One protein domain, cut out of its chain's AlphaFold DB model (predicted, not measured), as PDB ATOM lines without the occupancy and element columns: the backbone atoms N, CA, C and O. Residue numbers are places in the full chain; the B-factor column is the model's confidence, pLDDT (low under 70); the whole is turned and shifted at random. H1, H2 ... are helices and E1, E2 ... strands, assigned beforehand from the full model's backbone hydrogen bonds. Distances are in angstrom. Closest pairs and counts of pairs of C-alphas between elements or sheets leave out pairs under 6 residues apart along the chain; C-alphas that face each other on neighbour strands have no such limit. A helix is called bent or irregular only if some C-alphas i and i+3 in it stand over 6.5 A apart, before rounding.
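Overview. This is residues 192 to 206, 222 to 282 and 295 to 337 of the 560 residues of the protein "Hypothetical protein" of Pseudo-nitzschia australis (UniProt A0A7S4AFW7). A twisted sheet of five strands has one face covered by helices: H3a lies along it, H2 packs across H3a, and H1 stands up near the E1 edge. The second arm of the bent helix, H3b, runs on past the sheet, and with H4 it makes a far end where residues 317 to 323 stick out. The 119 printed residues run E1, H1, H2, E2, E3, E4, H3, H4, E5, four named helices and five strands; the sheet's order is E1, E5, E2, E3, E4, all antiparallel. The class is mixed, helices and strands. The whole is compact, with a radius of gyration of the C-alphas of 14.6 A and spans of 46 by 36 by 27 A.

Along the chain. Find C-alpha 192 at (177.504, 248.236, 343.506); there E1 begins, residues 192 to 197. H1 follows, residues 198 to 206, 13.6 A long. Beyond a cut look for H2, residues 224 to 234, 15.8 A long. E2 is residues 241 to 245, E3 is 255 to 260 and E4 is 265 to 270, 16.8 A long. Find C-alpha 295 at (197.025, 247.819, 343.996), where H3 begins, residues 295 to 317. By its hydrogen bonds it was assigned as one helix, but it is bent: C-alphas 305 and 308 are 6.6 A apart. Its arms, H3a, residues 295 to 305, and H3b, residues 308 to 317, stand at a steep tilt of 47 degrees. H4 is residues 322 to 325; E5, residues 330 to 335, ends with C-alpha 335 at (180.858, 249.199, 338.332).

Arrangement. Start at edge strand E1: N 333 and O 194 of E5 and E1 are 2.8 A apart. Between E5 and E2 look at N 242 and O 334, 2.8 A. E2, E3 and E4 form a meander, each strand the antiparallel neighbour of the one before, with N 255 and O 243 at 2.8 A and N 267 and O 258 at 2.8 A. H1 and H3a are on the same face, giving two layers, helices on one face of a sheet. H3a, at a height over the sheet of 8.5 A, runs along the strands, at 2 degrees to E2 on the local plane. H2 only grazes the sheet with residues 231 to 234. It touches H3a, closest C-alphas Ser 228 and Ala 300, 4.7 A, at a steep tilt of 48 degrees, opposite ways. H2 also touches H1, about perpendicular at 90 degrees, closest C-alphas Leu 201 and Lys 230, 6.8 A. H3b and H4 only just touch, with 3 pairs of C-alphas within 8 A, the closest Gly 315 and Arg 325, 6.1 A. Every O i to N i+4 pair is within hydrogen-bond range in H3a, against 3 of 5 in H1, 6 of 7 in H2 and 5 of 6 in H3b; H4 is too short for such a pair.

Size, cuts and confidence. The C-alphas farthest apart, of Lys 262 and Tyr 322, are 46.8 A apart. Residues 207 to 221 and 283 to 294 are not printed; the gaps between C-alphas are 16.0 A and 12.8 A. Of the links that are printed whole, none is long. Look for pLDDT under 70 at residues 205 to 206, 249 to 252, 281 to 282 and 314 to 320.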
ATOM      1  N   SER A 192     176.619 247.856 342.413       94.81
ATOM      2  CA  SER A 192     177.504 248.236 343.506       94.81
ATOM      3  C   SER A 192     178.075 246.999 344.182       94.81
ATOM      4  O   SER A 192     177.331 246.188 344.723       94.81
ATOM      5  N   PHE A 193     179.401 246.902 344.202       95.81
ATOM      6  CA  PHE A 193     180.153 245.873 344.919       95.81
ATOM      7  C   PHE A 193     180.192 246.148 346.425       95.81
ATOM      8  O   PHE A 193     180.219 245.227 347.238       95.81
ATOM      9  N   LEU A 194     180.172 247.429 346.807       96.50
ATOM     10  CA  LEU A 194     180.143 247.860 348.197       96.50
ATOM     11  C   LEU A 194     179.313 249.135 348.346       96.50
ATOM     12  O   LEU A 194     179.619 250.153 347.735       96.50
ATOM     13  N   LEU A 195     178.304 249.095 349.214       96.12
ATOM     14  CA  LEU A 195     177.555 250.264 349.682       96.12
ATOM     15  C   LEU A 195     177.427 250.156 351.193       96.12
ATOM     16  O   LEU A 195     176.414 249.648 351.674       96.12
ATOM     17  N   LYS A 196     178.459 250.542 351.944       95.81
ATOM     18  CA  LYS A 196     178.462 250.396 353.407       95.81
ATOM     19  C   LYS A 196     179.007 251.621 354.117       95.81
ATOM     20  O   LYS A 196     179.939 252.268 353.646       95.81
ATOM     21  N   TYR A 197     178.443 251.898 355.285       94.75
ATOM     22  CA  TYR A 197     178.984 252.882 356.212       94.75
ATOM     23  C   TYR A 197     180.206 252.328 356.958       94.75
ATOM     24  O   TYR A 197     180.359 251.116 357.118       94.75
ATOM     25  N   LYS A 198     181.064 253.218 357.470       92.50
ATOM     26  CA  LYS A 198     182.243 252.887 358.291       92.50
ATOM     27  C   LYS A 198     181.865 251.967 359.453       92.50
ATOM     28  O   LYS A 198     182.534 250.968 359.690       92.50
ATOM     29  N   THR A 199     180.772 252.278 360.148       91.00
ATOM     30  CA  THR A 199     180.280 251.497 361.293       91.00
ATOM     31  C   THR A 199     179.886 250.076 360.900       91.00
ATOM     32  O   THR A 199     180.208 249.136 361.618       91.00
ATOM     33  N   GLU A 200     179.264 249.895 359.735       93.31
ATOM     34  CA  GLU A 200     178.890 248.579 359.208       93.31
ATOM     35  C   GLU A 200     180.120 247.767 358.778       93.31
ATOM     36  O   GLU A 200     180.158 246.556 358.976       93.31
ATOM     37  N   LEU A 201     181.141 248.424 358.211       91.44
ATOM     38  CA  LEU A 201     182.405 247.780 357.837       91.44
ATOM     39  C   LEU A 201     183.170 247.256 359.061       91.44
ATOM     40  O   LEU A 201     183.764 246.182 358.994       91.44
ATOM     41  N   VAL A 202     183.130 247.992 360.176       88.00
ATOM     42  CA  VAL A 202     183.771 247.597 361.439       88.00
ATOM     43  C   VAL A 202     182.951 246.533 362.182       88.00
ATOM     44  O   VAL A 202     183.528 245.595 362.731       88.00
ATOM     45  N   ALA A 203     181.614 246.630 362.176       85.88
ATOM     46  CA  ALA A 203     180.733 245.701 362.891       85.88
ATOM     47  C   ALA A 203     180.871 244.247 362.412       85.88
ATOM     48  O   ALA A 203     180.916 243.346 363.244       85.88
ATOM     49  N   LEU A 204     181.058 244.026 361.104       77.06
ATOM     50  CA  LEU A 204     181.273 242.698 360.505       77.06
ATOM     51  C   LEU A 204     182.461 241.914 361.101       77.06
ATOM     52  O   LEU A 204     182.606 240.728 360.822       77.06
ATOM     53  N   GLN A 205     183.345 242.557 361.870       67.88
ATOM     54  CA  GLN A 205     184.479 241.899 362.520       67.88
ATOM     55  C   GLN A 205     184.163 241.397 363.935       67.88
ATOM     56  O   GLN A 205     184.757 240.412 364.370       67.88
ATOM     57  N   ARG A 206     183.251 242.056 364.663       64.31
ATOM     58  CA  ARG A 206     182.969 241.706 366.066       64.31
ATOM     59  C   ARG A 206     182.319 240.332 366.191       64.31
ATOM     60  O   ARG A 206     182.637 239.611 367.128       64.31
ATOM     61  N   ASP A 222     193.138 254.615 365.341       70.25
ATOM     62  CA  ASP A 222     193.907 253.357 365.301       70.25
ATOM     63  C   ASP A 222     193.232 252.237 364.480       70.25
ATOM     64  O   ASP A 222     193.840 251.236 364.111       70.25
ATOM     65  N   ASN A 223     191.976 252.437 364.068       82.62
ATOM     66  CA  ASN A 223     191.225 251.458 363.272       82.62
ATOM     67  C   ASN A 223     191.518 251.512 361.759       82.62
ATOM     68  O   ASN A 223     190.898 250.779 360.982       82.62
ATOM     69  N   THR A 224     192.437 252.372 361.309       87.69
ATOM     70  CA  THR A 224     192.723 252.568 359.875       87.69
ATOM     71  C   THR A 224     193.213 251.288 359.174       87.69
ATOM     72  O   THR A 224     192.652 250.962 358.123       87.69
ATOM     73  N   PRO A 225     194.174 250.511 359.723       91.50
ATOM     74  CA  PRO A 225     194.641 249.278 359.080       91.50
ATOM     75  C   PRO A 225     193.538 248.219 358.956       91.50
ATOM     76  O   PRO A 225     193.412 247.553 357.927       91.50
ATOM     77  N   LEU A 226     192.689 248.099 359.983       90.50
ATOM     78  CA  LEU A 226     191.552 247.179 359.977       90.50
ATOM     79  C   LEU A 226     190.532 247.570 358.902       90.50
ATOM     80  O   LEU A 226     190.102 246.724 358.114       90.50
ATOM     81  N   LEU A 227     190.162 248.851 358.852       92.50
ATOM     82  CA  LEU A 227     189.229 249.369 357.858       92.50
ATOM     83  C   LEU A 227     189.765 249.175 356.434       92.50
ATOM     84  O   LEU A 227     189.014 248.737 355.565       92.50
ATOM     85  N   SER A 228     191.054 249.443 356.208       94.94
ATOM     86  CA  SER A 228     191.712 249.194 354.922       94.94
ATOM     87  C   SER A 228     191.619 247.719 354.520       94.94
ATOM     88  O   SER A 228     191.114 247.400 353.445       94.94
ATOM     89  N   SER A 229     191.985 246.798 355.416       94.19
ATOM     90  CA  SER A 229     191.878 245.355 355.156       94.19
ATOM     91  C   SER A 229     190.455 244.941 354.758       94.19
ATOM     92  O   SER A 229     190.265 244.188 353.801       94.19
ATOM     93  N   LYS A 230     189.432 245.498 355.421       93.81
ATOM     94  CA  LYS A 230     188.028 245.251 355.067       93.81
ATOM     95  C   LYS A 230     187.656 245.827 353.715       93.81
ATOM     96  O   LYS A 230     187.080 245.104 352.913       93.81
ATOM     97  N   ILE A 231     187.995 247.081 353.431       95.62
ATOM     98  CA  ILE A 231     187.723 247.685 352.120       95.62
ATOM     99  C   ILE A 231     188.372 246.842 351.018       95.62
ATOM    100  O   ILE A 231     187.694 246.489 350.057       95.62
ATOM    101  N   LYS A 232     189.635 246.436 351.196       96.81
ATOM    102  CA  LYS A 232     190.380 245.599 350.249       96.81
ATOM    103  C   LYS A 232     189.648 244.301 349.892       96.81
ATOM    104  O   LYS A 232     189.649 243.925 348.724       96.81
ATOM    105  N   GLN A 233     189.018 243.634 350.864       95.62
ATOM    106  CA  GLN A 233     188.257 242.392 350.638       95.62
ATOM    107  C   GLN A 233     187.071 242.582 349.682       95.62
ATOM    108  O   GLN A 233     186.700 241.642 348.988       95.62
ATOM    109  N   TRP A 234     186.504 243.789 349.629       96.00
ATOM    110  CA  TRP A 234     185.377 244.133 348.761       96.00
ATOM    111  C   TRP A 234     185.798 244.767 347.430       96.00
ATOM    112  O   TRP A 234     184.940 245.012 346.584       96.00
ATOM    113  N   LEU A 235     187.090 245.055 347.225       97.31
ATOM    114  CA  LEU A 235     187.583 245.577 345.951       97.31
ATOM    115  C   LEU A 235     187.688 244.437 344.921       97.31
ATOM    116  O   LEU A 235     188.442 243.480 345.167       97.31
ATOM    117  N   PRO A 236     186.993 244.538 343.768       96.50
ATOM    118  CA  PRO A 236     187.056 243.526 342.719       96.50
ATOM    119  C   PRO A 236     188.485 243.270 342.224       96.50
ATOM    120  O   PRO A 236     189.309 244.186 342.163       96.50
ATOM    121  N   VAL A 237     188.771 242.016 341.867       94.12
ATOM    122  CA  VAL A 237     190.065 241.598 341.294       94.12
ATOM    123  C   VAL A 237     190.043 241.727 339.774       94.12
ATOM    124  O   VAL A 237     190.922 242.361 339.205       94.12
ATOM    125  N   ASP A 238     189.002 241.184 339.140       92.69
ATOM    126  CA  ASP A 238     188.942 240.986 337.685       92.69
ATOM    127  C   ASP A 238     187.926 241.903 336.985       92.69
ATOM    128  O   ASP A 238     187.603 241.718 335.809       92.69
ATOM    129  N   GLU A 239     187.371 242.877 337.708       93.81
ATOM    130  CA  GLU A 239     186.330 243.770 337.194       93.81
ATOM    131  C   GLU A 239     186.768 245.227 337.238       93.81
ATOM    132  O   GLU A 239     187.537 245.631 338.110       93.81
ATOM    133  N   ASP A 240     186.274 246.023 336.293       94.00
ATOM    134  CA  ASP A 240     186.487 247.463 336.296       94.00
ATOM    135  C   ASP A 240     185.554 248.114 337.323       94.00
ATOM    136  O   ASP A 240     184.338 247.908 337.298       94.00
ATOM    137  N   TYR A 241     186.100 248.964 338.190       96.06
ATOM    138  CA  TYR A 241     185.310 249.618 339.230       96.06
ATOM    139  C   TYR A 241     185.717 251.068 339.468       96.06
ATOM    140  O   TYR A 241     186.822 251.512 339.138       96.06
ATOM    141  N   ALA A 242     184.791 251.815 340.057       94.81
ATOM    142  CA  ALA A 242     185.036 253.099 340.681       94.81
ATOM    143  C   ALA A 242     184.855 252.958 342.197       94.81
ATOM    144  O   ALA A 242     183.876 252.372 342.653       94.81
ATOM    145  N   ALA A 243     185.786 253.490 342.987       95.75
ATOM    146  CA  ALA A 243     185.709 253.467 344.445       95.75
ATOM    147  C   ALA A 243     185.840 254.882 345.014       95.75
ATOM    148  O   ALA A 243     186.749 255.626 344.646       95.75
ATOM    149  N   LYS A 244     184.925 255.272 345.903       92.94
ATOM    150  CA  LYS A 244     184.868 256.628 346.465       92.94
ATOM    151  C   LYS A 244     184.229 256.655 347.855       92.94
ATOM    152  O   LYS A 244     183.352 255.836 348.139       92.94
ATOM    153  N   PRO A 245     184.608 257.606 348.722       91.88
ATOM    154  CA  PRO A 245     183.874 257.853 349.953       91.88
ATOM    155  C   PRO A 245     182.545 258.570 349.667       91.88
ATOM    156  O   PRO A 245     182.393 259.272 348.664       91.88
ATOM    157  N   THR A 246     181.582 258.440 350.578       88.44
ATOM    158  CA  THR A 246     180.249 259.066 350.487       88.44
ATOM    159  C   THR A 246     180.300 260.584 350.304       88.44
ATOM    160  O   THR A 246     179.513 261.135 349.535       88.44
ATOM    161  N   HIS A 247     181.260 261.255 350.943       79.00
ATOM    162  CA  HIS A 247     181.334 262.720 351.055       79.00
ATOM    163  C   HIS A 247     182.082 263.415 349.917       79.00
ATOM    164  O   HIS A 247     182.012 264.633 349.807       79.00
ATOM    165  N   LEU A 248     182.801 262.684 349.056       72.81
ATOM    166  CA  LEU A 248     183.553 263.301 347.957       72.81
ATOM    167  C   LEU A 248     182.791 263.209 346.638       72.81
ATOM    168  O   LEU A 248     182.303 262.140 346.266       72.81
ATOM    169  N   SER A 249     182.689 264.331 345.924       64.00
ATOM    170  CA  SER A 249     182.198 264.364 344.539       64.00
ATOM    171  C   SER A 249     183.300 263.966 343.548       64.00
ATOM    172  O   SER A 249     184.483 263.940 343.897       64.00
ATOM    173  N   CYS A 250     182.905 263.691 342.298       53.00
ATOM    174  CA  CYS A 250     183.656 263.098 341.173       53.00
ATOM    175  C   CYS A 250     185.072 263.637 340.834       53.00
ATOM    176  O   CYS A 250     185.651 263.222 339.836       53.00
ATOM    177  N   SER A 251     185.661 264.569 341.587       58.25
ATOM    178  CA  SER A 251     186.936 265.210 341.230       58.25
ATOM    179  C   SER A 251     188.120 264.968 342.170       58.25
ATOM    180  O   SER A 251     189.256 265.198 341.743       58.25
ATOM    181  N   GLY A 252     187.904 264.477 343.394       67.19
ATOM    182  CA  GLY A 252     188.979 264.155 344.341       67.19
ATOM    183  C   GLY A 252     188.646 262.911 345.157       67.19
ATOM    184  O   GLY A 252     187.506 262.757 345.571       67.19
ATOM    185  N   GLY A 253     189.618 262.014 345.351       82.44
ATOM    186  CA  GLY A 253     189.441 260.790 346.147       82.44
ATOM    187  C   GLY A 253     188.527 259.730 345.520       82.44
ATOM    188  O   GLY A 253     188.078 258.826 346.216       82.44
ATOM    189  N   VAL A 254     188.246 259.845 344.217       90.69
ATOM    190  CA  VAL A 254     187.586 258.795 343.431       90.69
ATOM    191  C   VAL A 254     188.659 258.000 342.710       90.69
ATOM    192  O   VAL A 254     189.369 258.550 341.868       90.69
ATOM    193  N   TRP A 255     188.767 256.719 343.030       94.31
ATOM    194  CA  TRP A 255     189.604 255.774 342.310       94.31
ATOM    195  C   TRP A 255     188.838 255.208 341.124       94.31
ATOM    196  O   TRP A 255     187.718 254.738 341.284       94.31
ATOM    197  N   LEU A 256     189.447 255.249 339.944       93.62
ATOM    198  CA  LEU A 256     188.990 254.554 338.746       93.62
ATOM    199  C   LEU A 256     189.971 253.425 338.467       93.62
ATOM    200  O   LEU A 256     191.170 253.682 338.357       93.62
ATOM    201  N   VAL A 257     189.465 252.205 338.344       94.94
ATOM    202  CA  VAL A 257     190.272 251.006 338.139       94.94
ATOM    203  C   VAL A 257     189.820 250.305 336.872       94.94
ATOM    204  O   VAL A 257     188.625 250.116 336.637       94.94
ATOM    205  N   HIS A 258     190.796 249.952 336.046       93.50
ATOM    206  CA  HIS A 258     190.613 249.106 334.883       93.50
ATOM    207  C   HIS A 258     191.545 247.909 334.998       93.50
ATOM    208  O   HIS A 258     192.758 248.090 335.112       93.50
ATOM    209  N   ASN A 259     190.975 246.711 334.981       92.50
ATOM    210  CA  ASN A 259     191.732 245.470 335.005       92.50
ATOM    211  C   ASN A 259     191.770 244.912 333.584       92.50
ATOM    212  O   ASN A 259     190.732 244.545 333.034       92.50
ATOM    213  N   ASP A 260     192.959 244.880 332.983       89.81
ATOM    214  CA  ASP A 260     193.175 244.268 331.678       89.81
ATOM    215  C   ASP A 260     193.664 242.822 331.857       89.81
ATOM    216  O   ASP A 260     194.845 242.597 332.161       89.81
ATOM    217  N   PRO A 261     192.785 241.821 331.661       86.44
ATOM    218  CA  PRO A 261     193.162 240.421 331.794       86.44
ATOM    219  C   PRO A 261     194.110 239.950 330.685       86.44
ATOM    220  O   PRO A 261     194.788 238.942 330.872       86.44
ATOM    221  N   LYS A 262     194.185 240.640 329.534       86.75
ATOM    222  CA  LYS A 262     195.073 240.246 328.425       86.75
ATOM    223  C   LYS A 262     196.524 240.580 328.739       86.75
ATOM    224  O   LYS A 262     197.408 239.760 328.517       86.75
ATOM    225  N   GLU A 263     196.753 241.773 329.276       87.50
ATOM    226  CA  GLU A 263     198.078 242.229 329.696       87.50
ATOM    227  C   GLU A 263     198.416 241.857 331.146       87.50
ATOM    228  O   GLU A 263     199.493 242.220 331.631       87.50
ATOM    229  N   ASN A 264     197.491 241.198 331.856       89.31
ATOM    230  CA  ASN A 264     197.563 240.959 333.299       89.31
ATOM    231  C   ASN A 264     197.994 242.233 334.055       89.31
ATOM    232  O   ASN A 264     198.948 242.242 334.835       89.31
ATOM    233  N   THR A 265     197.359 243.354 333.711       91.12
ATOM    234  CA  THR A 265     197.772 244.693 334.130       91.12
ATOM    235  C   THR A 265     196.579 245.472 334.673       91.12
ATOM    236  O   THR A 265     195.520 245.514 334.056       91.12
ATOM    237  N   THR A 266     196.773 246.170 335.792       94.12
ATOM    238  CA  THR A 266     195.784 247.114 336.326       94.12
ATOM    239  C   THR A 266     196.181 248.550 336.000       94.12
ATOM    240  O   THR A 266     197.303 248.981 336.272       94.12
ATOM    241  N   TYR A 267     195.243 249.325 335.471       94.25
ATOM    242  CA  TYR A 267     195.359 250.763 335.278       94.25
ATOM    243  C   TYR A 267     194.535 251.484 336.341       94.25
ATOM    244  O   TYR A 267     193.377 251.140 336.575       94.25
ATOM    245  N   VAL A 268     195.110 252.512 336.966       94.75
ATOM    246  CA  VAL A 268     194.430 253.290 338.008       94.75
ATOM    247  C   VAL A 268     194.486 254.785 337.735       94.75
ATOM    248  O   VAL A 268     195.499 255.307 337.270       94.75
ATOM    249  N   GLY A 269     193.403 255.483 338.057       92.19
ATOM    250  CA  GLY A 269     193.338 256.939 338.154       92.19
ATOM    251  C   GLY A 269     192.757 257.345 339.504       92.19
ATOM    252  O   GLY A 269     191.902 256.647 340.037       92.19
ATOM    253  N   ASN A 270     193.209 258.466 340.067       91.56
ATOM    254  CA  ASN A 270     192.628 259.045 341.283       91.56
ATOM    255  C   ASN A 270     192.235 260.505 341.014       91.56
ATOM    256  O   ASN A 270     193.085 261.347 340.695       91.56
ATOM    257  N   GLY A 271     190.936 260.792 341.114       85.56
ATOM    258  CA  GLY A 271     190.341 262.090 340.813       85.56
ATOM    259  C   GLY A 271     190.522 262.478 339.344       85.56
ATOM    260  O   GLY A 271     190.225 261.708 338.440       85.56
ATOM    261  N   LYS A 272     191.042 263.685 339.096       80.81
ATOM    262  CA  LYS A 272     191.285 264.215 337.737       80.81
ATOM    263  C   LYS A 272     192.555 263.680 337.059       80.81
ATOM    264  O   LYS A 272     192.922 264.165 335.988       80.81
ATOM    265  N   LYS A 273     193.291 262.767 337.695       85.62
ATOM    266  CA  LYS A 273     194.510 262.202 337.103       85.62
ATOM    267  C   LYS A 273     194.125 261.223 335.996       85.62
ATOM    268  O   LYS A 273     193.232 260.403 336.190       85.62
ATOM    269  N   LYS A 274     194.833 261.293 334.863       85.12
ATOM    270  CA  LYS A 274     194.724 260.274 333.812       85.12
ATOM    271  C   LYS A 274     195.027 258.900 334.408       85.12
ATOM    272  O   LYS A 274     195.896 258.793 335.273       85.12
ATOM    273  N   MET A 275     194.316 257.881 333.935       89.56
ATOM    274  CA  MET A 275     194.614 256.508 334.318       89.56
ATOM    275  C   MET A 275     196.010 256.133 333.822       89.56
ATOM    276  O   MET A 275     196.387 256.455 332.698       89.56
ATOM    277  N   THR A 276     196.781 255.473 334.674       91.88
ATOM    278  CA  THR A 276     198.132 255.005 334.360       91.88
ATOM    279  C   THR A 276     198.288 253.565 334.807       91.88
ATOM    280  O   THR A 276     197.694 253.173 335.813       91.88
ATOM    281  N   LYS A 277     199.121 252.801 334.096       93.38
ATOM    282  CA  LYS A 277     199.518 251.453 334.505       93.38
ATOM    283  C   LYS A 277     200.050 251.491 335.936       93.38
ATOM    284  O   LYS A 277     201.004 252.220 336.219       93.38
ATOM    285  N   PHE A 278     199.426 250.733 336.831       93.00
ATOM    286  CA  PHE A 278     199.889 250.608 338.202       93.00
ATOM    287  C   PHE A 278     201.202 249.829 338.191       93.00
ATOM    288  O   PHE A 278     201.252 248.652 337.837       93.00
ATOM    289  N   ARG A 279     202.295 250.510 338.532       85.38
ATOM    290  CA  ARG A 279     203.595 249.868 338.683       85.38
ATOM    291  C   ARG A 279     203.658 249.298 340.090       85.38
ATOM    292  O   ARG A 279     203.938 250.034 341.031       85.38
ATOM    293  N   SER A 280     203.422 247.994 340.220       71.88
ATOM    294  CA  SER A 280     203.969 247.275 341.371       71.88
ATOM    295  C   SER A 280     205.476 247.548 341.378       71.88
ATOM    296  O   SER A 280     206.094 247.474 340.317       71.88
ATOM    297  N   SER A 281     206.038 247.973 342.508       59.34
ATOM    298  CA  SER A 281     207.381 248.569 342.670       59.34
ATOM    299  C   SER A 281     208.571 247.630 342.354       59.34
ATOM    300  O   SER A 281     209.583 247.645 343.039       59.34
ATOM    301  N   THR A 282     208.484 246.798 341.322       51.75
ATOM    302  CA  THR A 282     209.329 245.610 341.125       51.75
ATOM    303  C   THR A 282     210.433 245.770 340.083       51.75
ATOM    304  O   THR A 282     211.200 244.840 339.878       51.75
ATOM    305  N   VAL A 295     197.742 246.578 344.334       94.81
ATOM    306  CA  VAL A 295     197.025 247.819 343.996       94.81
ATOM    307  C   VAL A 295     195.807 248.056 344.888       94.81
ATOM    308  O   VAL A 295     195.536 249.188 345.293       94.81
ATOM    309  N   ARG A 296     195.098 246.986 345.266       96.44
ATOM    310  CA  ARG A 296     193.926 247.073 346.139       96.44
ATOM    311  C   ARG A 296     194.300 247.473 347.561       96.44
ATOM    312  O   ARG A 296     193.500 248.138 348.207       96.44
ATOM    313  N   THR A 297     195.500 247.125 348.033       95.88
ATOM    314  CA  THR A 297     196.023 247.627 349.314       95.88
ATOM    315  C   THR A 297     196.173 249.144 349.249       95.88
ATOM    316  O   THR A 297     195.614 249.842 350.085       95.88
ATOM    317  N   THR A 298     196.821 249.673 348.203       95.06
ATOM    318  CA  THR A 298     197.005 251.125 348.034       95.06
ATOM    319  C   THR A 298     195.676 251.880 347.985       95.06
ATOM    320  O   THR A 298     195.529 252.920 348.626       95.06
ATOM    321  N   ILE A 299     194.700 251.361 347.236       95.94
ATOM    322  CA  ILE A 299     193.371 251.975 347.122       95.94
ATOM    323  C   ILE A 299     192.638 251.925 348.465       95.94
ATOM    324  O   ILE A 299     192.074 252.930 348.896       95.94
ATOM    325  N   ALA A 300     192.642 250.772 349.135       96.31
ATOM    326  CA  ALA A 300     191.952 250.597 350.404       96.31
ATOM    327  C   ALA A 300     192.553 251.455 351.526       96.31
ATOM    328  O   ALA A 300     191.796 252.060 352.285       96.31
ATOM    329  N   ASP A 301     193.881 251.581 351.580       94.69
ATOM    330  CA  ASP A 301     194.583 252.450 352.529       94.69
ATOM    331  C   ASP A 301     194.210 253.921 352.309       94.69
ATOM    332  O   ASP A 301     193.879 254.632 353.263       94.69
ATOM    333  N   ASP A 302     194.207 254.380 351.052       93.81
ATOM    334  CA  ASP A 302     193.820 255.750 350.708       93.81
ATOM    335  C   ASP A 302     192.351 256.023 351.067       93.81
ATOM    336  O   ASP A 302     192.039 257.040 351.691       93.81
ATOM    337  N   LEU A 303     191.441 255.098 350.744       94.00
ATOM    338  CA  LEU A 303     190.023 255.219 351.089       94.00
ATOM    339  C   LEU A 303     189.805 255.237 352.607       94.00
ATOM    340  O   LEU A 303     189.111 256.124 353.103       94.00
ATOM    341  N   ALA A 304     190.418 254.313 353.351       92.88
ATOM    342  CA  ALA A 304     190.314 254.244 354.808       92.88
ATOM    343  C   ALA A 304     190.852 255.520 355.473       92.88
ATOM    344  O   ALA A 304     190.191 256.098 356.339       92.88
ATOM    345  N   SER A 305     192.017 256.000 355.023       89.31
ATOM    346  CA  SER A 305     192.655 257.209 355.548       89.31
ATOM    347  C   SER A 305     191.835 258.470 355.281       89.31
ATOM    348  O   SER A 305     191.767 259.368 356.125       89.31
ATOM    349  N   ASN A 306     191.216 258.565 354.102       87.19
ATOM    350  CA  ASN A 306     190.456 259.747 353.715       87.19
ATOM    351  C   ASN A 306     189.026 259.744 354.256       87.19
ATOM    352  O   ASN A 306     188.467 260.824 354.429       87.19
ATOM    353  N   LEU A 307     188.445 258.585 354.575       87.06
ATOM    354  CA  LEU A 307     187.053 258.494 355.018       87.06
ATOM    355  C   LEU A 307     186.755 259.395 356.230       87.06
ATOM    356  O   LEU A 307     185.749 260.099 356.243       87.06
ATOM    357  N   GLN A 308     187.664 259.416 357.208       77.94
ATOM    358  CA  GLN A 308     187.559 260.266 358.397       77.94
ATOM    359  C   GLN A 308     187.981 261.715 358.107       77.94
ATOM    360  O   GLN A 308     187.271 262.666 358.435       77.94
ATOM    361  N   LYS A 309     189.129 261.890 357.437       80.00
ATOM    362  CA  LYS A 309     189.706 263.213 357.148       80.00
ATOM    363  C   LYS A 309     188.762 264.096 356.352       80.00
ATOM    364  O   LYS A 309     188.763 265.308 356.546       80.00
ATOM    365  N   VAL A 310     188.023 263.506 355.419       71.06
ATOM    366  CA  VAL A 310     187.073 264.239 354.592       71.06
ATOM    367  C   VAL A 310     185.983 264.800 355.484       71.06
ATOM    368  O   VAL A 310     185.870 266.011 355.525       71.06
ATOM    369  N   GLN A 311     185.298 263.987 356.292       73.31
ATOM    370  CA  GLN A 311     184.242 264.479 357.183       73.31
ATOM    371  C   GLN A 311     184.731 265.611 358.110       73.31
ATOM    372  O   GLN A 311     184.065 266.637 358.252       73.31
ATOM    373  N   GLU A 312     185.933 265.474 358.675       75.50
ATOM    374  CA  GLU A 312     186.527 266.493 359.550       75.50
ATOM    375  C   GLU A 312     186.911 267.787 358.815       75.50
ATOM    376  O   GLU A 312     186.751 268.885 359.356       75.50
ATOM    377  N   LYS A 313     187.431 267.690 357.585       71.12
ATOM    378  CA  LYS A 313     187.842 268.856 356.779       71.12
ATOM    379  C   LYS A 313     186.662 269.561 356.121       71.12
ATOM    380  O   LYS A 313     186.644 270.795 356.088       71.12
ATOM    381  N   CYS A 314     185.708 268.778 355.637       64.75
ATOM    382  CA  CYS A 314     184.433 269.189 355.067       64.75
ATOM    383  C   CYS A 314     183.670 270.120 356.016       64.75
ATOM    384  O   CYS A 314     183.188 271.167 355.605       64.75
ATOM    385  N   GLY A 315     183.681 269.833 357.322       58.53
ATOM    386  CA  GLY A 315     183.059 270.705 358.322       58.53
ATOM    387  C   GLY A 315     183.840 271.978 358.682       58.53
ATOM    388  O   GLY A 315     183.256 272.881 359.276       58.53
ATOM    389  N   ARG A 316     185.145 272.062 358.375       59.38
ATOM    390  CA  ARG A 316     186.039 273.127 358.885       59.38
ATOM    391  C   ARG A 316     186.507 274.138 357.841       59.38
ATOM    392  O   ARG A 316     186.808 275.271 358.200       59.38
ATOM    393  N   THR A 317     186.667 273.728 356.583       51.94
ATOM    394  CA  THR A 317     187.417 274.521 355.579       51.94
ATOM    395  C   THR A 317     186.597 274.958 354.375       51.94
ATOM    396  O   THR A 317     186.958 275.926 353.708       51.94
ATOM    397  N   VAL A 318     185.488 274.279 354.115       57.31
ATOM    398  CA  VAL A 318     184.527 274.630 353.077       57.31
ATOM    399  C   VAL A 318     183.225 274.932 353.812       57.31
ATOM    400  O   VAL A 318     182.865 274.208 354.736       57.31
ATOM    401  N   LEU A 319     182.548 276.031 353.463       64.25
ATOM    402  CA  LEU A 319     181.162 276.253 353.887       64.25
ATOM    403  C   LEU A 319     180.320 275.176 353.197       64.25
ATOM    404  O   LEU A 319     179.785 275.397 352.114       64.25
ATOM    405  N   GLU A 320     180.324 273.971 353.752       68.75
ATOM    406  CA  GLU A 320     179.539 272.861 353.243       68.75
ATOM    407  C   GLU A 320     178.127 272.928 353.787       68.75
ATOM    408  O   GLU A 320     177.878 273.419 354.894       68.75
ATOM    409  N   SER A 321     177.194 272.402 352.997       80.44
ATOM    410  CA  SER A 321     175.811 272.314 353.434       80.44
ATOM    411  C   SER A 321     175.688 271.544 354.743       80.44
ATOM    412  O   SER A 321     176.439 270.605 355.028       80.44
ATOM    413  N   TYR A 322     174.707 271.933 355.555       86.81
ATOM    414  CA  TYR A 322     174.300 271.136 356.707       86.81
ATOM    415  C   TYR A 322     174.072 269.672 356.300       86.81
ATOM    416  O   TYR A 322     174.585 268.773 356.963       86.81
ATOM    417  N   ALA A 323     173.404 269.445 355.164       87.69
ATOM    418  CA  ALA A 323     173.146 268.123 354.606       87.69
ATOM    419  C   ALA A 323     174.421 267.263 354.484       87.69
ATOM    420  O   ALA A 323     174.438 266.147 354.995       87.69
ATOM    421  N   LEU A 324     175.504 267.793 353.896       85.75
ATOM    422  CA  LEU A 324     176.776 267.068 353.737       85.75
ATOM    423  C   LEU A 324     177.454 266.747 355.075       85.75
ATOM    424  O   LEU A 324     177.961 265.639 355.257       85.75
ATOM    425  N   ARG A 325     177.417 267.678 356.036       85.06
ATOM    426  CA  ARG A 325     177.996 267.474 357.380       85.06
ATOM    427  C   ARG A 325     177.324 266.339 358.158       85.06
ATOM    428  O   ARG A 325     177.961 265.745 359.026       85.06
ATOM    429  N   HIS A 326     176.071 266.028 357.831       87.56
ATOM    430  CA  HIS A 326     175.272 264.997 358.498       87.56
ATOM    431  C   HIS A 326     175.215 263.674 357.721       87.56
ATOM    432  O   HIS A 326     174.593 262.718 358.186       87.56
ATOM    433  N   VAL A 327     175.902 263.567 356.577       88.56
ATOM    434  CA  VAL A 327     176.093 262.278 355.900       88.56
ATOM    435  C   VAL A 327     176.994 261.390 356.758       88.56
ATOM    436  O   VAL A 327     178.056 261.812 357.222       88.56
ATOM    437  N   ARG A 328     176.603 260.127 356.946       90.69
ATOM    438  CA  ARG A 328     177.420 259.136 357.661       90.69
ATOM    439  C   ARG A 328     178.603 258.700 356.789       90.69
ATOM    440  O   ARG A 328     178.385 258.408 355.614       90.69
ATOM    441  N   PRO A 329     179.841 258.616 357.312       90.88
ATOM    442  CA  PRO A 329     180.985 258.111 356.550       90.88
ATOM    443  C   PRO A 329     180.709 256.729 355.994       90.88
ATOM    444  O   PRO A 329     180.405 255.806 356.749       90.88
ATOM    445  N   GLY A 330     180.839 256.575 354.685       93.81
ATOM    446  CA  GLY A 330     180.743 255.297 354.006       93.81
ATOM    447  C   GLY A 330     181.599 255.226 352.756       93.81
ATOM    448  O   GLY A 330     182.184 256.211 352.306       93.81
ATOM    449  N   ILE A 331     181.663 254.024 352.203       95.44
ATOM    450  CA  ILE A 331     182.376 253.708 350.975       95.44
ATOM    451  C   ILE A 331     181.370 253.195 349.950       95.44
ATOM    452  O   ILE A 331     180.498 252.377 350.257       95.44
ATOM    453  N   VAL A 332     181.534 253.687 348.727       95.88
ATOM    454  CA  VAL A 332     180.855 253.213 347.528       95.88
ATOM    455  C   VAL A 332     181.911 252.601 346.612       95.88
ATOM    456  O   VAL A 332     182.864 253.285 346.238       95.88
ATOM    457  N   VAL A 333     181.744 251.329 346.258       96.94
ATOM    458  CA  VAL A 333     182.494 250.653 345.192       96.94
ATOM    459  C   VAL A 333     181.469 250.181 344.175       96.94
ATOM    460  O   VAL A 333     180.562 249.424 344.516       96.94
ATOM    461  N   GLU A 334     181.580 250.672 342.952       96.00
ATOM    462  CA  GLU A 334     180.573 250.514 341.908       96.00
ATOM    463  C   GLU A 334     181.212 250.149 340.570       96.00
ATOM    464  O   GLU A 334     182.396 250.397 340.345       96.00
ATOM    465  N   GLU A 335     180.433 249.535 339.688       94.94
ATOM    466  CA  GLU A 335     180.858 249.199 338.332       94.94
ATOM    467  C   GLU A 335     181.324 250.451 337.572       94.94
ATOM    468  O   GLU A 335     180.664 251.495 337.571       94.94
ATOM    469  N   ARG A 336     182.471 250.354 336.890       92.38
ATOM    470  CA  ARG A 336     182.965 251.437 336.031       92.38
ATOM    471  C   ARG A 336     182.321 251.355 334.650       92.38
ATOM    472  O   ARG A 336     182.459 250.371 333.932       92.38
ATOM    473  N   PHE A 337     181.707 252.457 334.237       90.44
ATOM    474  CA  PHE A 337     181.119 252.596 332.909       90.44
ATOM    475  C   PHE A 337     182.156 253.070 331.891       90.44
ATOM    476  O   PHE A 337     182.990 253.933 332.188       90.44
TER     477      PHE A 337